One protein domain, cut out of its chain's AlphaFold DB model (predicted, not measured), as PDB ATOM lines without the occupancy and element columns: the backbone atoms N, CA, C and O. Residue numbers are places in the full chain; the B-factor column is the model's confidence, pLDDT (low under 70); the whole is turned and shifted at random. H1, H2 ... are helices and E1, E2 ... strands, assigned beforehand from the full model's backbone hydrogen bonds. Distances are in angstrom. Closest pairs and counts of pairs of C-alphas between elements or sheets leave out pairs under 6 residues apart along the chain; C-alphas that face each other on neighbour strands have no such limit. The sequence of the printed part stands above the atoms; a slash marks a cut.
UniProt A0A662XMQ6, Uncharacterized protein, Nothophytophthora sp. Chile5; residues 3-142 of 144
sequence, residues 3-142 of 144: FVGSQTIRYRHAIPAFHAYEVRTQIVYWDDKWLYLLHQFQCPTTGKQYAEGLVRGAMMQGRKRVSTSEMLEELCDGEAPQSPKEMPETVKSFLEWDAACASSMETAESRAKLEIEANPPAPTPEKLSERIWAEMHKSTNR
ATOM      1  N   PHE A   3       7.331  30.066  42.979       95.25
ATOM      2  CA  PHE A   3       6.282  31.078  42.949       95.25
ATOM      3  C   PHE A   3       6.858  32.390  43.482       95.25
ATOM      4  O   PHE A   3       7.399  32.412  44.587       95.25
ATOM      5  N   VAL A   4       6.749  33.472  42.712       96.56
ATOM      6  CA  VAL A   4       7.193  34.808  43.135       96.56
ATOM      7  C   VAL A   4       6.024  35.518  43.808       96.56
ATOM      8  O   VAL A   4       4.990  35.717  43.176       96.56
ATOM      9  N   GLY A   5       6.190  35.884  45.080       95.75
ATOM     10  CA  GLY A   5       5.205  36.683  45.813       95.75
ATOM     11  C   GLY A   5       5.361  38.172  45.517       95.75
ATOM     12  O   GLY A   5       4.387  38.849  45.208       95.75
ATOM     13  N   SER A   6       6.600  38.658  45.552       97.50
ATOM     14  CA  SER A   6       6.933  40.047  45.246       97.50
ATOM     15  C   SER A   6       8.397  40.193  44.845       97.50
ATOM     16  O   SER A   6       9.239  39.337  45.130       97.50
ATOM     17  N   GLN A   7       8.695  41.279  44.137       97.75
ATOM     18  CA  GLN A   7      10.058  41.656  43.787       97.75
ATOM     19  C   GLN A   7      10.199  43.172  43.716       97.75
ATOM     20  O   GLN A   7       9.254  43.875  43.362       97.75
ATOM     21  N   THR A   8      11.405  43.656  43.976       97.75
ATOM     22  CA  THR A   8      11.807  45.033  43.687       97.75
ATOM     23  C   THR A   8      13.152  45.033  42.977       97.75
ATOM     24  O   THR A   8      13.954  44.114  43.152       97.75
ATOM     25  N   ILE A   9      13.408  46.059  42.171       97.62
ATOM     26  CA  ILE A   9      14.696  46.259  41.513       97.62
ATOM     27  C   ILE A   9      15.073  47.731  41.546       97.62
ATOM     28  O   ILE A   9      14.277  48.612  41.219       97.62
ATOM     29  N   ARG A  10      16.321  47.999  41.920       97.06
ATOM     30  CA  ARG A  10      16.912  49.329  41.876       97.06
ATOM     31  C   ARG A  10      17.975  49.374  40.794       97.06
ATOM     32  O   ARG A  10      18.995  48.697  40.887       97.06
ATOM     33  N   TYR A  11      17.777  50.244  39.810       97.12
ATOM     34  CA  TYR A  11      18.791  50.554  38.808       97.12
ATOM     35  C   TYR A  11      19.689  51.689  39.304       97.12
ATOM     36  O   TYR A  11      19.216  52.756  39.693       97.12
ATOM     37  N   ARG A  12      21.002  51.460  39.283       96.19
ATOM     38  CA  ARG A  12      22.033  52.474  39.539       96.19
ATOM     39  C   ARG A  12      22.548  53.078  38.235       96.19
ATOM     40  O   ARG A  12      22.817  54.276  38.168       96.19
ATOM     41  N   HIS A  13      22.691  52.249  37.206       95.88
ATOM     42  CA  HIS A  13      23.161  52.640  35.884       95.88
ATOM     43  C   HIS A  13      22.378  51.888  34.809       95.88
ATOM     44  O   HIS A  13      21.979  50.744  35.016       95.88
ATOM     45  N   ALA A  14      22.204  52.514  33.644       94.56
ATOM     46  CA  ALA A  14      21.651  51.826  32.486       94.56
ATOM     47  C   ALA A  14      22.562  50.658  32.081       94.56
ATOM     48  O   ALA A  14      23.787  50.812  32.026       94.56
ATOM     49  N   ILE A  15      21.953  49.510  31.784       93.06
ATOM     50  CA  ILE A  15      22.625  48.407  31.098       93.06
ATOM     51  C   ILE A  15      22.638  48.780  29.610       93.06
ATOM     52  O   ILE A  15      21.561  48.960  29.036       93.06
ATOM     53  N   PRO A  16      23.809  48.955  28.979       89.12
ATOM     54  CA  PRO A  16      23.861  49.321  27.572       89.12
ATOM     55  C   PRO A  16      23.209  48.244  26.698       89.12
ATOM     56  O   PRO A  16      23.418  47.048  26.909       89.12
ATOM     57  N   ALA A  17      22.436  48.664  25.697       93.00
ATOM     58  CA  ALA A  17      21.824  47.733  24.756       93.00
ATOM     59  C   ALA A  17      22.899  46.887  24.052       93.00
ATOM     60  O   ALA A  17      23.990  47.377  23.750       93.00
ATOM     61  N   PHE A  18      22.584  45.615  23.801       93.44
ATOM     62  CA  PHE A  18      23.467  44.653  23.126       93.44
ATOM     63  C   PHE A  18      24.825  44.412  23.808       93.44
ATOM     64  O   PHE A  18      25.735  43.873  23.184       93.44
ATOM     65  N   HIS A  19      24.976  44.783  25.083       90.38
ATOM     66  CA  HIS A  19      26.169  44.469  25.865       90.38
ATOM     67  C   HIS A  19      25.930  43.264  26.769       90.38
ATOM     68  O   HIS A  19      24.866  43.116  27.370       90.38
ATOM     69  N   ALA A  20      26.954  42.423  26.900       93.44
ATOM     70  CA  ALA A  20      26.935  41.330  27.857       93.44
ATOM     71  C   ALA A  20      26.914  41.873  29.295       93.44
ATOM     72  O   ALA A  20      27.678  42.776  29.654       93.44
ATOM     73  N   TYR A  21      26.065  41.281  30.128       96.00
ATOM     74  CA  TYR A  21      26.035  41.489  31.570       96.00
ATOM     75  C   TYR A  21      25.912  40.135  32.274       96.00
ATOM     76  O   TYR A  21      25.438  39.158  31.699       96.00
ATOM     77  N   GLU A  22      26.368  40.084  33.517       97.12
ATOM     78  CA  GLU A  22      26.263  38.929  34.402       97.12
ATOM     79  C   GLU A  22      25.167  39.200  35.434       97.12
ATOM     80  O   GLU A  22      25.068  40.313  35.957       97.12
ATOM     81  N   VAL A  23      24.359  38.183  35.739       97.88
ATOM     82  CA  VAL A  23      23.435  38.209  36.878       97.88
ATOM     83  C   VAL A  23      23.938  37.229  37.920       97.88
ATOM     84  O   VAL A  23      23.909  36.018  37.702       97.88
ATOM     85  N   ARG A  24      24.372  37.745  39.069       97.44
ATOM     86  CA  ARG A  24      24.718  36.922  40.228       97.44
ATOM     87  C   ARG A  24      23.511  36.802  41.132       97.44
ATOM     88  O   ARG A  24      22.968  37.813  41.562       97.44
ATOM     89  N   THR A  25      23.091  35.571  41.390       96.88
ATOM     90  CA  THR A  25      21.945  35.274  42.250       96.88
ATOM     91  C   THR A  25      22.423  34.562  43.499       96.88
ATOM     92  O   THR A  25      23.136  33.569  43.400       96.88
ATOM     93  N   GLN A  26      21.997  35.048  44.659       94.94
ATOM     94  CA  GLN A  26      22.292  34.432  45.949       94.94
ATOM     95  C   GLN A  26      21.039  34.393  46.820       94.94
ATOM     96  O   GLN A  26      20.259  35.346  46.829       94.94
ATOM     97  N   ILE A  27      20.854  33.305  47.567       95.00
ATOM     98  CA  ILE A  27      19.868  33.267  48.648       95.00
ATOM     99  C   ILE A  27      20.463  34.063  49.812       95.00
ATOM    100  O   ILE A  27      21.490  33.677  50.360       95.00
ATOM    101  N   VAL A  28      19.843  35.189  50.166       96.31
ATOM    102  CA  VAL A  28      20.331  36.067  51.247       96.31
ATOM    103  C   VAL A  28      19.652  35.808  52.580       96.31
ATOM    104  O   VAL A  28      20.195  36.159  53.623       96.31
ATOM    105  N   TYR A  29      18.460  35.222  52.555       97.12
ATOM    106  CA  TYR A  29      17.701  34.857  53.742       97.12
ATOM    107  C   TYR A  29      16.606  33.861  53.363       97.12
ATOM    108  O   TYR A  29      16.160  33.835  52.212       97.12
ATOM    109  N   TRP A  30      16.154  33.061  54.319       96.25
ATOM    110  CA  TRP A  30      14.915  32.301  54.205       96.25
ATOM    111  C   TRP A  30      14.350  31.988  55.586       96.25
ATOM    112  O   TRP A  30      15.082  31.880  56.570       96.25
ATOM    113  N   ASP A  31      13.032  31.845  55.618       92.62
ATOM    114  CA  ASP A  31      12.248  31.341  56.738       92.62
ATOM    115  C   ASP A  31      11.473  30.082  56.294       92.62
ATOM    116  O   ASP A  31      11.684  29.558  55.193       92.62
ATOM    117  N   ASP A  32      10.559  29.589  57.131       88.00
ATOM    118  CA  ASP A  32       9.762  28.385  56.845       88.00
ATOM    119  C   ASP A  32       8.844  28.523  55.616       88.00
ATOM    120  O   ASP A  32       8.376  27.531  55.051       88.00
ATOM    121  N   LYS A  33       8.520  29.754  55.210       89.00
ATOM    122  CA  LYS A  33       7.517  30.063  54.181       89.00
ATOM    123  C   LYS A  33       8.128  30.669  52.923       89.00
ATOM    124  O   LYS A  33       7.579  30.451  51.841       89.00
ATOM    125  N   TRP A  34       9.192  31.452  53.059       95.44
ATOM    126  CA  TRP A  34       9.745  32.277  51.991       95.44
ATOM    127  C   TRP A  34      11.266  32.181  51.933       95.44
ATOM    128  O   TRP A  34      11.943  32.163  52.957       95.44
ATOM    129  N   LEU A  35      11.799  32.199  50.714       96.06
ATOM    130  CA  LEU A  35      13.200  32.488  50.437       96.06
ATOM    131  C   LEU A  35      13.344  33.868  49.797       96.06
ATOM    132  O   LEU A  35      12.453  34.340  49.083       96.06
ATOM    133  N   TYR A  36      14.494  34.486  50.027       97.62
ATOM    134  CA  TYR A  36      14.819  35.816  49.538       97.62
ATOM    135  C   TYR A  36      16.081  35.735  48.686       97.62
ATOM    136  O   TYR A  36      17.148  35.350  49.171       97.62
ATOM    137  N   LEU A  37      15.947  36.080  47.407       97.56
ATOM    138  CA  LEU A  37      17.034  36.066  46.430       97.56
ATOM    139  C   LEU A  37      17.498  37.487  46.145       97.56
ATOM    140  O   LEU A  37      16.683  38.333  45.781       97.56
ATOM    141  N   LEU A  38      18.803  37.723  46.241       97.94
ATOM    142  CA  LEU A  38      19.425  38.948  45.757       97.94
ATOM    143  C   LEU A  38      20.040  38.695  44.381       97.94
ATOM    144  O   LEU A  38      20.859  37.790  44.214       97.94
ATOM    145  N   HIS A  39      19.647  39.514  43.414       98.00
ATOM    146  CA  HIS A  39      20.173  39.541  42.060       98.00
ATOM    147  C   HIS A  39      21.059  40.766  41.881       98.00
ATOM    148  O   HIS A  39      20.580  41.890  42.003       98.00
ATOM    149  N   GLN A  40      22.322  40.567  41.529       97.94
ATOM    150  CA  GLN A  40      23.249  41.643  41.190       97.94
ATOM    151  C   GLN A  40      23.551  41.603  39.697       97.94
ATOM    152  O   GLN A  40      24.095  40.623  39.185       97.94
ATOM    153  N   PHE A  41      23.167  42.668  38.998       98.06
ATOM    154  CA  PHE A  41      23.379  42.836  37.566       98.06
ATOM    155  C   PHE A  41      24.661  43.626  37.366       98.06
ATOM    156  O   PHE A  41      24.717  44.809  37.707       98.06
ATOM    157  N   GLN A  42      25.684  43.002  36.790       97.62
ATOM    158  CA  GLN A  42      27.011  43.600  36.723       97.62
ATOM    159  C   GLN A  42      27.709  43.392  35.384       97.62
ATOM    160  O   GLN A  42      27.401  42.487  34.612       97.62
ATOM    161  N   CYS A  43      28.680  44.252  35.096       96.31
ATOM    162  CA  CYS A  43      29.584  44.053  33.976       96.31
ATOM    163  C   CYS A  43      30.547  42.897  34.300       96.31
ATOM    164  O   CYS A  43      31.286  43.017  35.278       96.31
ATOM    165  N   PRO A  44      30.605  41.825  33.488       95.75
ATOM    166  CA  PRO A  44      31.441  40.660  33.792       95.75
ATOM    167  C   PRO A  44      32.942  40.977  33.773       95.75
ATOM    168  O   PRO A  44      33.723  40.290  34.421       95.75
ATOM    169  N   THR A  45      33.363  42.016  33.046       94.38
ATOM    170  CA  THR A  45      34.782  42.382  32.909       94.38
ATOM    171  C   THR A  45      35.242  43.425  33.923       94.38
ATOM    172  O   THR A  45      36.390  43.393  34.348       94.38
ATOM    173  N   THR A  46      34.370  44.359  34.317       95.00
ATOM    174  CA  THR A  46      34.738  45.479  35.210       95.00
ATOM    175  C   THR A  46      34.128  45.383  36.605       95.00
ATOM    176  O   THR A  46      34.480  46.171  37.476       95.00
ATOM    177  N   GLY A  47      33.166  44.483  36.826       95.00
ATOM    178  CA  GLY A  47      32.397  44.404  38.073       95.00
ATOM    179  C   GLY A  47      31.446  45.585  38.306       95.00
ATOM    180  O   GLY A  47      30.832  45.679  39.369       95.00
ATOM    181  N   LYS A  48      31.303  46.504  37.336       96.06
ATOM    182  CA  LYS A  48      30.397  47.654  37.442       96.06
ATOM    183  C   LYS A  48      28.966  47.182  37.707       96.06
ATOM    184  O   LYS A  48      28.390  46.504  36.862       96.06
ATOM    185  N   GLN A  49      28.400  47.600  38.838       97.38
ATOM    186  CA  GLN A  49      27.024  47.287  39.237       97.38
ATOM    187  C   GLN A  49      26.019  48.166  38.491       97.38
ATOM    188  O   GLN A  49      26.057  49.394  38.607       97.38
ATOM    189  N   TYR A  50      25.113  47.541  37.749       97.94
ATOM    190  CA  TYR A  50      24.036  48.203  37.019       97.94
ATOM    191  C   TYR A  50      22.753  48.270  37.831       97.94
ATOM    192  O   TYR A  50      22.134  49.332  37.907       97.94
ATOM    193  N   ALA A  51      22.365  47.156  38.443       98.12
ATOM    194  CA  ALA A  51      21.135  47.048  39.203       98.12
ATOM    195  C   ALA A  51      21.249  45.986  40.295       98.12
ATOM    196  O   ALA A  51      22.054  45.059  40.188       98.12
ATOM    197  N   GLU A  52      20.403  46.114  41.307       97.81
ATOM    198  CA  GLU A  52      20.206  45.100  42.334       97.81
ATOM    199  C   GLU A  52      18.710  44.822  42.481       97.81
ATOM    200  O   GLU A  52      17.911  45.754  42.597       97.81
ATOM    201  N   GLY A  53      18.331  43.549  42.411       98.00
ATOM    202  CA  GLY A  53      16.961  43.085  42.589       98.00
ATOM    203  C   GLY A  53      16.839  42.208  43.824       98.00
ATOM    204  O   GLY A  53      17.712  41.384  44.073       98.00
ATOM    205  N   LEU A  54      15.753  42.362  44.576       98.44
ATOM    206  CA  LEU A  54      15.404  41.480  45.685       98.44
ATOM    207  C   LEU A  54      14.062  40.818  45.382       98.44
ATOM    208  O   LEU A  54      13.088  41.494  45.048       98.44
ATOM    209  N   VAL A  55      14.030  39.492  45.479       98.31
ATOM    210  CA  VAL A  55      12.864  38.668  45.148       98.31
ATOM    211  C   VAL A  55      12.460  37.849  46.360       98.31
ATOM    212  O   VAL A  55      13.290  37.154  46.940       98.31
ATOM    213  N   ARG A  56      11.168  37.879  46.692       98.12
ATOM    214  CA  ARG A  56      10.535  36.999  47.676       98.12
ATOM    215  C   ARG A  56       9.829  35.863  46.954       98.12
ATOM    216  O   ARG A  56       8.863  36.077  46.215       98.12
ATOM    217  N   GLY A  57      10.318  34.648  47.166       97.06
ATOM    218  CA  GLY A  57       9.843  33.447  46.491       97.06
ATOM    219  C   GLY A  57       9.450  32.339  47.458       97.06
ATOM    220  O   GLY A  57       9.939  32.271  48.581       97.06
ATOM    221  N   ALA A  58       8.569  31.454  47.010       95.81
ATOM    222  CA  ALA A  58       8.259  30.199  47.684       95.81
ATOM    223  C   ALA A  58       8.449  29.035  46.712       95.81
ATOM    224  O   ALA A  58       8.144  29.148  45.521       95.81
ATOM    225  N   MET A  59       8.917  27.899  47.219       93.19
ATOM    226  CA  MET A  59       9.066  26.694  46.411       93.19
ATOM    227  C   MET A  59       7.786  25.876  46.434       93.19
ATOM    228  O   MET A  59       7.207  25.624  47.488       93.19
ATOM    229  N   MET A  60       7.333  25.475  45.250       93.06
ATOM    230  CA  MET A  60       6.088  24.743  45.062       93.06
ATOM    231  C   MET A  60       6.346  23.400  44.376       93.06
ATOM    232  O   MET A  60       6.971  23.344  43.308       93.06
ATOM    233  N   GLN A  61       5.786  22.336  44.950       90.88
ATOM    234  CA  GLN A  61       5.652  21.013  44.344       90.88
ATOM    235  C   GLN A  61       4.160  20.751  44.091       90.88
ATOM    236  O   GLN A  61       3.377  20.437  44.992       90.88
ATOM    237  N   GLY A  62       3.727  20.974  42.848       90.94
ATOM    238  CA  GLY A  62       2.304  21.039  42.518       90.94
ATOM    239  C   GLY A  62       1.618  22.193  43.259       90.94
ATOM    240  O   GLY A  62       2.000  23.349  43.097       90.94
ATOM    241  N   ARG A  63       0.605  21.879  44.077       89.75
ATOM    242  CA  ARG A  63      -0.118  22.864  44.910       89.75
ATOM    243  C   ARG A  63       0.447  23.010  46.324       89.75
ATOM    244  O   ARG A  63      -0.036  23.852  47.075       89.75
ATOM    245  N   LYS A  64       1.427  22.188  46.706       91.50
ATOM    246  CA  LYS A  64       2.022  22.211  48.045       91.50
ATOM    247  C   LYS A  64       3.261  23.095  48.052       91.50
ATOM    248  O   LYS A  64       4.060  23.039  47.117       91.50
ATOM    249  N   ARG A  65       3.405  23.891  49.109       91.94
ATOM    250  CA  ARG A  65       4.642  24.616  49.399       91.94
ATOM    251  C   ARG A  65       5.640  23.649  50.033       91.94
ATOM    252  O   ARG A  65       5.242  22.864  50.888       91.94
ATOM    253  N   VAL A  66       6.887  23.721  49.592       91.75
ATOM    254  CA  VAL A  66       8.037  22.996  50.145       91.75
ATOM    255  C   VAL A  66       8.914  24.016  50.856       91.75
ATOM    256  O   VAL A  66       9.058  25.139  50.354       91.75
ATOM    257  N   SER A  67       9.443  23.669  52.030       91.44
ATOM    258  CA  SER A  67      10.311  24.589  52.762       91.44
ATOM    259  C   SER A  67      11.650  24.756  52.040       91.44
ATOM    260  O   SER A  67      12.113  23.879  51.308       91.44
ATOM    261  N   THR A  68      12.283  25.912  52.230       90.50
ATOM    262  CA  THR A  68      13.598  26.172  51.631       90.50
ATOM    263  C   THR A  68      14.663  25.247  52.221       90.50
ATOM    264  O   THR A  68      15.534  24.802  51.485       90.50
ATOM    265  N   SER A  69      14.568  24.914  53.512       89.00
ATOM    266  CA  SER A  69      15.506  24.004  54.181       89.00
ATOM    267  C   SER A  69      15.444  22.587  53.607       89.00
ATOM    268  O   SER A  69      16.476  22.089  53.179       89.00
ATOM    269  N   GLU A  70      14.248  21.993  53.473       88.50
ATOM    270  CA  GLU A  70      14.078  20.673  52.828       88.50
ATOM    271  C   GLU A  70      14.638  20.677  51.399       88.50
ATOM    272  O   GLU A  70      15.282  19.730  50.960       88.50
ATOM    273  N   MET A  71      14.416  21.764  50.655       88.75
ATOM    274  CA  MET A  71      14.944  21.886  49.298       88.75
ATOM    275  C   MET A  71      16.477  21.975  49.268       88.75
ATOM    276  O   MET A  71      17.095  21.401  48.376       88.75
ATOM    277  N   LEU A  72      17.091  22.687  50.214       88.25
ATOM    278  CA  LEU A  72      18.547  22.817  50.303       88.25
ATOM    279  C   LEU A  72      19.216  21.517  50.766       88.25
ATOM    280  O   LEU A  72      20.288  21.194  50.267       88.25
ATOM    281  N   GLU A  73      18.577  20.758  51.655       88.62
ATOM    282  CA  GLU A  73      19.045  19.436  52.094       88.62
ATOM    283  C   GLU A  73      19.147  18.437  50.934       88.62
ATOM    284  O   GLU A  73      20.118  17.694  50.852       88.62
ATOM    285  N   GLU A  74      18.202  18.465  49.994       87.62
ATOM    286  CA  GLU A  74      18.221  17.595  48.807       87.62
ATOM    287  C   GLU A  74      19.242  18.036  47.741       87.62
ATOM    288  O   GLU A  74      19.640  17.244  46.887       87.62
ATOM    289  N   LEU A  75      19.637  19.315  47.733       86.12
ATOM    290  CA  LEU A  75      20.536  19.885  46.721       86.12
ATOM    291  C   LEU A  75      22.006  19.906  47.147       86.12
ATOM    292  O   LEU A  75      22.886  19.995  46.288       86.12
ATOM    293  N   CYS A  76      22.279  19.904  48.449       83.94
ATOM    294  CA  CYS A  76      23.628  20.001  48.978       83.94
ATOM    295  C   CYS A  76      24.184  18.612  49.304       83.94
ATOM    296  O   CYS A  76      23.724  17.951  50.228       83.94
ATOM    297  N   ASP A  77      25.252  18.210  48.608       77.44
ATOM    298  CA  ASP A  77      26.068  17.053  48.989       77.44
ATOM    299  C   ASP A  77      26.884  17.394  50.258       77.44
ATOM    300  O   ASP A  77      28.065  17.742  50.187       77.44
ATOM    301  N   GLY A  78      26.247  17.382  51.434       75.19
ATOM    302  CA  GLY A  78      26.881  17.725  52.712       75.19
ATOM    303  C   GLY A  78      25.932  18.353  53.734       75.19
ATOM    304  O   GLY A  78      24.726  18.135  53.703       75.19
ATOM    305  N   GLU A  79      26.481  19.126  54.675       79.38
ATOM    306  CA  GLU A  79      25.668  19.858  55.652       79.38
ATOM    307  C   GLU A  79      24.919  20.997  54.953       79.38
ATOM    308  O   GLU A  79      25.532  21.897  54.369       79.38
ATOM    309  N   ALA A  80      23.587  20.942  54.993       80.88
ATOM    310  CA  ALA A  80      22.747  21.949  54.373       80.88
ATOM    311  C   ALA A  80      23.008  23.324  55.010       80.88
ATOM    312  O   ALA A  80      23.054  23.440  56.245       80.88
ATOM    313  N   PRO A  81      23.163  24.385  54.196       83.75
ATOM    314  CA  PRO A  81      23.371  25.719  54.724       83.75
ATOM    315  C   PRO A  81      22.193  26.100  55.619       83.75
ATOM    316  O   PRO A  81      21.043  25.784  55.325       83.75
ATOM    317  N   GLN A  82      22.491  26.777  56.724       86.50
ATOM    318  CA  GLN A  82      21.485  27.309  57.639       86.50
ATOM    319  C   GLN A  82      21.165  28.753  57.263       86.50
ATOM    320  O   GLN A  82      22.042  29.487  56.791       86.50
ATOM    321  N   SER A  83      19.919  29.179  57.483       89.62
ATOM    322  CA  SER A  83      19.563  30.573  57.241       89.62
ATOM    323  C   SER A  83      20.326  31.482  58.210       89.62
ATOM    324  O   SER A  83      20.637  31.079  59.340       89.62
ATOM    325  N   PRO A  84      20.665  32.719  57.800       89.81
ATOM    326  CA  PRO A  84      21.258  33.683  58.716       89.81
ATOM    327  C   PRO A  84      20.388  33.853  59.966       89.81
ATOM    328  O   PRO A  84      19.177  34.036  59.858       89.81
ATOM    329  N   LYS A  85      21.006  33.827  61.157       89.50
ATOM    330  CA  LYS A  85      20.282  33.961  62.437       89.50
ATOM    331  C   LYS A  85      19.485  35.259  62.526       89.50
ATOM    332  O   LYS A  85      18.397  35.283  63.091       89.50
ATOM    333  N   GLU A  86      20.042  36.332  61.978       94.19
ATOM    334  CA  GLU A  86      19.398  37.635  61.911       94.19
ATOM    335  C   GLU A  86      19.019  37.948  60.466       94.19
ATOM    336  O   GLU A  86      19.825  37.794  59.546       94.19
ATOM    337  N   MET A  87      17.781  38.409  60.273       96.19
ATOM    338  CA  MET A  87      17.306  38.848  58.966       96.19
ATOM    339  C   MET A  87      18.104  40.082  58.507       96.19
ATOM    340  O   MET A  87      18.155  41.069  59.252       96.19
ATOM    341  N   PRO A  88      18.692  40.071  57.296       96.62
ATOM    342  CA  PRO A  88      19.417  41.221  56.767       96.62
ATOM    343  C   PRO A  88      18.531  42.464  56.644       96.62
ATOM    344  O   PRO A  88      17.353  42.364  56.299       96.62
ATOM    345  N   GLU A  89      19.113  43.645  56.844       96.56
ATOM    346  CA  GLU A  89      18.376  44.916  56.799       96.56
ATOM    347  C   GLU A  89      17.676  45.146  55.453       96.56
ATOM    348  O   GLU A  89      16.504  45.508  55.416       96.56
ATOM    349  N   THR A  90      18.339  44.816  54.340       95.25
ATOM    350  CA  THR A  90      17.746  44.902  52.995       95.25
ATOM    351  C   THR A  90      16.460  44.079  52.873       95.25
ATOM    352  O   THR A  90      15.528  44.500  52.193       95.25
ATOM    353  N   VAL A  91      16.387  42.922  53.545       97.44
ATOM    354  CA  VAL A  91      15.189  42.069  53.555       97.44
ATOM    355  C   VAL A  91      14.097  42.682  54.432       97.44
ATOM    356  O   VAL A  91      12.940  42.692  54.018       97.44
ATOM    357  N   LYS A  92      14.445  43.255  55.591       97.69
ATOM    358  CA  LYS A  92      13.484  43.951  56.464       97.69
ATOM    359  C   LYS A  92      12.830  45.136  55.756       97.69
ATOM    360  O   LYS A  92      11.609  45.166  55.645       97.69
ATOM    361  N   SER A  93      13.622  46.055  55.199       97.50
ATOM    362  CA  SER A  93      13.085  47.224  54.485       97.50
ATOM    363  C   SER A  93      12.261  46.823  53.257       97.50
ATOM    364  O   SER A  93      11.272  47.466  52.914       97.50
ATOM    365  N   PHE A  94      12.644  45.732  52.587       97.81
ATOM    366  CA  PHE A  94      11.852  45.173  51.499       97.81
ATOM    367  C   PHE A  94      10.495  44.648  51.975       97.81
ATOM    368  O   PHE A  94       9.496  44.895  51.309       97.81
ATOM    369  N   LEU A  95      10.437  43.961  53.116       97.75
ATOM    370  CA  LEU A  95       9.178  43.475  53.681       97.75
ATOM    371  C   LEU A  95       8.263  44.615  54.136       97.75
ATOM    372  O   LEU A  95       7.047  44.506  53.991       97.75
ATOM    373  N   GLU A  96       8.824  45.717  54.632       98.12
ATOM    374  CA  GLU A  96       8.056  46.933  54.927       98.12
ATOM    375  C   GLU A  96       7.423  47.517  53.656       98.12
ATOM    376  O   GLU A  96       6.227  47.818  53.634       98.12
ATOM    377  N   TRP A  97       8.202  47.622  52.575       98.06
ATOM    378  CA  TRP A  97       7.694  48.045  51.268       98.06
ATOM    379  C   TRP A  97       6.624  47.086  50.724       98.06
ATOM    380  O   TRP A  97       5.570  47.534  50.273       98.06
ATOM    381  N   ASP A  98       6.855  45.776  50.815       97.81
ATOM    382  CA  ASP A  98       5.930  44.733  50.362       97.81
ATOM    383  C   ASP A  98       4.589  44.801  51.110       97.81
ATOM    384  O   ASP A  98       3.521  44.754  50.497       97.81
ATOM    385  N   ALA A  99       4.628  45.002  52.431       97.75
ATOM    386  CA  ALA A  99       3.434  45.180  53.252       97.75
ATOM    387  C   ALA A  99       2.652  46.451  52.875       97.75
ATOM    388  O   ALA A  99       1.421  46.420  52.787       97.75
ATOM    389  N   ALA A 100       3.351  47.556  52.598       98.06
ATOM    390  CA  ALA A 100       2.718  48.784  52.121       98.06
ATOM    391  C   ALA A 100       2.049  48.584  50.748       98.06
ATOM    392  O   ALA A 100       0.917  49.028  50.537       98.06
ATOM    393  N   CYS A 101       2.705  47.866  49.830       97.56
ATOM    394  CA  CYS A 101       2.122  47.493  48.543       97.56
ATOM    395  C   CYS A 101       0.873  46.619  48.709       97.56
ATOM    396  O   CYS A 101      -0.137  46.895  48.063       97.56
ATOM    397  N   ALA A 102       0.905  45.618  49.593       96.69
ATOM    398  CA  ALA A 102      -0.248  44.762  49.877       96.69
ATOM    399  C   ALA A 102      -1.464  45.575  50.352       96.69
ATOM    400  O   ALA A 102      -2.535  45.488  49.750       96.69
ATOM    401  N   SER A 103      -1.279  46.455  51.340       97.69
ATOM    402  CA  SER A 103      -2.352  47.329  51.837       97.69
ATOM    403  C   SER A 103      -2.890  48.279  50.756       97.69
ATOM    404  O   SER A 103      -4.104  48.489  50.633       97.69
ATOM    405  N   SER A 104      -2.005  48.820  49.910       97.81
ATOM    406  CA  SER A 104      -2.420  49.651  48.779       97.81
ATOM    407  C   SER A 104      -3.262  48.870  47.764       97.81
ATOM    408  O   SER A 104      -4.207  49.433  47.212       97.81
ATOM    409  N   MET A 105      -2.938  47.599  47.505       97.06
ATOM    410  CA  MET A 105      -3.699  46.745  46.587       97.06
ATOM    411  C   MET A 105      -5.081  46.405  47.145       97.06
ATOM    412  O   MET A 105      -6.062  46.529  46.419       97.06
ATOM    413  N   GLU A 106      -5.184  46.064  48.430       97.31
ATOM    414  CA  GLU A 106      -6.469  45.802  49.100       97.31
ATOM    415  C   GLU A 106      -7.393  47.027  49.051       97.31
ATOM    416  O   GLU A 106      -8.595  46.925  48.779       97.31
ATOM    417  N   THR A 107      -6.819  48.215  49.253       97.38
ATOM    418  CA  THR A 107      -7.553  49.482  49.154       97.38
ATOM    419  C   THR A 107      -8.036  49.730  47.723       97.38
ATOM    420  O   THR A 107      -9.187  50.125  47.516       97.38
ATOM    421  N   ALA A 108      -7.177  49.495  46.727       96.81
ATOM    422  CA  ALA A 108      -7.525  49.648  45.317       96.81
ATOM    423  C   ALA A 108      -8.611  48.653  44.882       96.81
ATOM    424  O   ALA A 108      -9.559  49.048  44.205       96.81
ATOM    425  N   GLU A 109      -8.523  47.394  45.320       96.81
ATOM    426  CA  GLU A 109      -9.538  46.368  45.077       96.81
ATOM    427  C   GLU A 109     -10.887  46.773  45.680       96.81
ATOM    428  O   GLU A 109     -11.915  46.715  45.006       96.81
ATOM    429  N   SER A 110     -10.882  47.230  46.932       96.50
ATOM    430  CA  SER A 110     -12.095  47.680  47.620       96.50
ATOM    431  C   SER A 110     -12.750  48.857  46.893       96.50
ATOM    432  O   SER A 110     -13.962  48.864  46.686       96.50
ATOM    433  N   ARG A 111     -11.947  49.830  46.438       95.69
ATOM    434  CA  ARG A 111     -12.437  50.961  45.638       95.69
ATOM    435  C   ARG A 111     -13.037  50.500  44.310       95.69
ATOM    436  O   ARG A 111     -14.127  50.943  43.966       95.69
ATOM    437  N   ALA A 112     -12.354  49.607  43.596       94.75
ATOM    438  CA  ALA A 112     -12.833  49.080  42.321       94.75
ATOM    439  C   ALA A 112     -14.154  48.310  42.483       94.75
ATOM    440  O   ALA A 112     -15.054  48.456  41.660       94.75
ATOM    441  N   LYS A 113     -14.309  47.534  43.564       95.56
ATOM    442  CA  LYS A 113     -15.568  46.847  43.895       95.56
ATOM    443  C   LYS A 113     -16.723  47.828  44.097       95.56
ATOM    444  O   LYS A 113     -17.778  47.625  43.508       95.56
ATOM    445  N   LEU A 114     -16.506  48.899  44.864       95.31
ATOM    446  CA  LEU A 114     -17.516  49.944  45.075       95.31
ATOM    447  C   LEU A 114     -17.891  50.658  43.768       95.31
ATOM    448  O   LEU A 114     -19.060  50.948  43.539       95.31
ATOM    449  N   GLU A 115     -16.916  50.925  42.896       94.19
ATOM    450  CA  GLU A 115     -17.164  51.544  41.589       94.19
ATOM    451  C   GLU A 115     -17.975  50.629  40.661       94.19
ATOM    452  O   GLU A 115     -18.918  51.092  40.023       94.19
ATOM    453  N   ILE A 116     -17.655  49.331  40.631       94.00
ATOM    454  CA  ILE A 116     -18.406  48.322  39.871       94.00
ATOM    455  C   ILE A 116     -19.828  48.163  40.422       94.00
ATOM    456  O   ILE A 116     -20.761  47.985  39.648       94.00
ATOM    457  N   GLU A 117     -20.021  48.227  41.740       92.75
ATOM    458  CA  GLU A 117     -21.354  48.158  42.348       92.75
ATOM    459  C   GLU A 117     -22.191  49.408  42.033       92.75
ATOM    460  O   GLU A 117     -23.372  49.295  41.707       92.75
ATOM    461  N   ALA A 118     -21.573  50.593  42.064       94.38
ATOM    462  CA  ALA A 118     -22.227  51.848  41.698       94.38
ATOM    463  C   ALA A 118     -22.540  51.939  40.192       94.38
ATOM    464  O   ALA A 118     -23.564  52.505  39.812       94.38
ATOM    465  N   ASN A 119     -21.672  51.378  39.343       92.56
ATOM    466  CA  ASN A 119     -21.784  51.377  37.885       92.56
ATOM    467  C   ASN A 119     -21.592  49.949  37.336       92.56
ATOM    468  O   ASN A 119     -20.512  49.621  36.828       92.56
ATOM    469  N   PRO A 120     -22.620  49.085  37.422       87.88
ATOM    470  CA  PRO A 120     -22.494  47.696  37.008       87.88
ATOM    471  C   PRO A 120     -22.170  47.589  35.513       87.88
ATOM    472  O   PRO A 120     -22.743  48.321  34.697       87.88
ATOM    473  N   PRO A 121     -21.267  46.671  35.116       82.56
ATOM    474  CA  PRO A 121     -20.951  46.462  33.714       82.56
ATOM    475  C   PRO A 121     -22.198  46.007  32.954       82.56
ATOM    476  O   PRO A 121     -23.044  45.282  33.485       82.56
ATOM    477  N   ALA A 122     -22.290  46.406  31.684       80.75
ATOM    478  CA  ALA A 122     -23.355  45.945  30.806       80.75
ATOM    479  C   ALA A 122     -23.403  44.402  30.785       80.75
ATOM    480  O   ALA A 122     -22.343  43.761  30.786       80.75
ATOM    481  N   PRO A 123     -24.604  43.798  30.759       81.00
ATOM    482  CA  PRO A 123     -24.742  42.351  30.754       81.00
ATOM    483  C   PRO A 123     -24.002  41.748  29.561       81.00
ATOM    484  O   PRO A 123     -24.006  42.295  28.456       81.00
ATOM    485  N   THR A 124     -23.363  40.599  29.784       79.31
ATOM    486  CA  THR A 124     -22.682  39.869  28.715       79.31
ATOM    487  C   THR A 124     -23.702  39.506  27.630       79.31
ATOM    488  O   THR A 124     -24.678  38.825  27.953       79.31
ATOM    489  N   PRO A 125     -23.493  39.899  26.357       83.38
ATOM    490  CA  PRO A 125     -24.438  39.592  25.285       83.38
ATOM    491  C   PRO A 125     -24.698  38.087  25.183       83.38
ATOM    492  O   PRO A 125     -23.779  37.291  25.372       83.38
ATOM    493  N   GLU A 126     -25.921  37.655  24.883       82.69
ATOM    494  CA  GLU A 126     -26.227  36.218  24.783       82.69
ATOM    495  C   GLU A 126     -25.599  35.587  23.536       82.69
ATOM    496  O   GLU A 126     -25.127  34.448  23.573       82.69
ATOM    497  N   LYS A 127     -25.528  36.346  22.436       90.94
ATOM    498  CA  LYS A 127     -24.992  35.858  21.167       90.94
ATOM    499  C   LYS A 127     -23.476  35.967  21.117       90.94
ATOM    500  O   LYS A 127     -22.886  36.997  21.434       90.94
ATOM    501  N   LEU A 128     -22.840  34.914  20.606       84.44
ATOM    502  CA  LEU A 128     -21.388  34.848  20.443       84.44
ATOM    503  C   LEU A 128     -20.836  35.967  19.541       84.44
ATOM    504  O   LEU A 128     -19.792  36.530  19.851       84.44
ATOM    505  N   SER A 129     -21.540  36.330  18.462       85.75
ATOM    506  CA  SER A 129     -21.135  37.428  17.571       85.75
ATOM    507  C   SER A 129     -21.129  38.781  18.284       85.75
ATOM    508  O   SER A 129     -20.181  39.544  18.135       85.75
ATOM    509  N   GLU A 130     -22.147  39.050  19.103       83.44
ATOM    510  CA  GLU A 130     -22.265  40.277  19.897       83.44
ATOM    511  C   GLU A 130     -21.190  40.328  20.997       83.44
ATOM    512  O   GLU A 130     -20.620  41.388  21.241       83.44
ATOM    513  N   ARG A 131     -20.827  39.180  21.597       82.50
ATOM    514  CA  ARG A 131     -19.683  39.079  22.526       82.50
ATOM    515  C   ARG A 131     -18.354  39.414  21.852       82.50
ATOM    516  O   ARG A 131     -17.579  40.187  22.405       82.50
ATOM    517  N   ILE A 132     -18.097  38.848  20.669       82.75
ATOM    518  CA  ILE A 132     -16.873  39.119  19.896       82.75
ATOM    519  C   ILE A 132     -16.794  40.609  19.549       82.75
ATOM    520  O   ILE A 132     -15.753  41.233  19.741       82.75
ATOM    521  N   TRP A 133     -17.906  41.196  19.105       79.75
ATOM    522  CA  TRP A 133     -17.976  42.613  18.749       79.75
ATOM    523  C   TRP A 133     -17.761  43.536  19.963       79.75
ATOM    524  O   TRP A 133     -17.014  44.510  19.882       79.75
ATOM    525  N   ALA A 134     -18.345  43.191  21.116       80.38
ATOM    526  CA  ALA A 134     -18.149  43.920  22.368       80.38
ATOM    527  C   ALA A 134     -16.690  43.872  22.859       80.38
ATOM    528  O   ALA A 134     -16.159  44.892  23.299       80.38
ATOM    529  N   GLU A 135     -16.015  42.723  22.755       79.12
ATOM    530  CA  GLU A 135     -14.596  42.607  23.124       79.12
ATOM    531  C   GLU A 135     -13.665  43.354  22.163       79.12
ATOM    532  O   GLU A 135     -12.721  44.014  22.607       79.12
ATOM    533  N   MET A 136     -13.955  43.346  20.857       78.00
ATOM    534  CA  MET A 136     -13.204  44.160  19.895       78.00
ATOM    535  C   MET A 136     -13.274  45.651  20.247       78.00
ATOM    536  O   MET A 136     -12.241  46.322  20.247       78.00
ATOM    537  N   HIS A 137     -14.448  46.161  20.631       72.88
ATOM    538  CA  HIS A 137     -14.589  47.567  21.011       72.88
ATOM    539  C   HIS A 137     -13.892  47.947  22.314       72.88
ATOM    540  O   HIS A 137     -13.284  49.019  22.389       72.88
ATOM    541  N   LYS A 138     -13.923  47.071  23.325       72.12
ATOM    542  CA  LYS A 138     -13.148  47.271  24.559       72.12
ATOM    543  C   LYS A 138     -11.645  47.326  24.280       72.12
ATOM    544  O   LYS A 138     -10.939  48.109  24.909       72.12
ATOM    545  N   SER A 139     -11.159  46.525  23.330       65.31
ATOM    546  CA  SER A 139      -9.751  46.524  22.914       65.31
ATOM    547  C   SER A 139      -9.339  47.844  22.245       65.31
ATOM    548  O   SER A 139      -8.258  48.362  22.523       65.31
ATOM    549  N   THR A 140     -10.216  48.435  21.425       65.19
ATOM    550  CA  THR A 140      -9.933  49.676  20.678       65.19
ATOM    551  C   THR A 140     -10.065  50.971  21.484       65.19
ATOM    552  O   THR A 140      -9.568  51.997  21.037       65.19
ATOM    553  N   ASN A 141     -10.703  50.944  22.661       55.94
ATOM    554  CA  ASN A 141     -10.922  52.126  23.511       55.94
ATOM    555  C   ASN A 141      -9.875  52.300  24.628       55.94
ATOM    556  O   ASN A 141     -10.119  53.009  25.605       55.94
ATOM    557  N   ARG A 142      -8.703  51.667  24.516       52.84
ATOM    558  CA  ARG A 142      -7.600  51.966  25.437       52.84
ATOM    559  C   ARG A 142      -7.010  53.331  25.060       52.84
ATOM    560  O   ARG A 142      -6.640  53.492  23.899       52.84
TER     561      ARG A 142
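AT A GLANCE: This is residues 3 to 142 of the 144 residues of an uncharacterized protein of Nothophytophthora sp. Chile5 (UniProt A0A662XMQ6). A strongly twisted antiparallel sheet of long strands forms one end of the model, and the long helix H2 starts beside it and sticks out with residues 103 to 118 as an arm, beyond which the chain turns to a last helix, H3, away from the sheet. At one end of the sheet's long strands, the last residues of E4, 59 to 61, pair with the short strand E5, and the small helix H1 follows there. The printed part has 140 residues, with five named strands and then three named helices in the order E1 E2 E3 E4 E5 H1 H2 H3, a mixed class of helices and strands. The sheet is branched, with neighbour pairs E1 and E4, E2 and E3, E3 and E4, E4 and E5. The whole is extended, with a radius of gyration of the C-alphas of 22.2 A and spans of 63 by 40 by 29 A.

HOW THE PARTS SIT: E4, residues 49 to 61, has three neighbours and bends by 52 degrees at residue 56. E1, residues 3 to 11, lies on one side of it, with N 8 and O 54 2.9 A apart, and E3, residues 35 to 42, on the other side, with N 39 and O 53 2.8 A apart. E2, residues 22 to 30, is an edge strand beside E3, with N 24 and O 40 2.9 A apart. E5, residues 64 to 66, pairs with residues 59 to 61 of E4, with N 66 and O 59 2.9 A apart; these N and O pairs are within hydrogen-bond range. E2 E3 E4 E5 form a meander, each strand the antiparallel neighbour of the one before. E1 E2 E3 E4 form a Greek key, three of them a meander and the first the antiparallel neighbour of the fourth. H1, residues 68 to 75, only grazes the sheet with residues 68 to 71; the C-alphas of Leu 35 and Thr 68, the closest of E3 and H1, are 6.4 A apart. H2, residues 89 to 118, only grazes it with residues 90 to 102; the closest C-alphas of E1 and H2, Ser 6 and Asp 98, are 7.0 A apart. H3, residues 128 to 140, is not on the sheet and is apart from H2. In H1, H2 and H3 every O i to N i+4 pair is within hydrogen-bond range.

IN THESE COORDINATES: E1 begins at C-alpha 3 (6.282, 31.078, 42.949). E4 is 34.3 A long and H2 43.9 A, ending at C-alpha 118 (-22.227, 51.848, 41.698). H3 ends at C-alpha 140 (-9.933, 49.676, 20.678).

THE WHOLE: The two C-alphas farthest apart, Gly 78 and Lys 127, are 63.4 A apart. The printed part has no cut, and the link from H1 to H2 is long. The mean pLDDT of the printed part is 91.5, with residues 139 to 142 under 70.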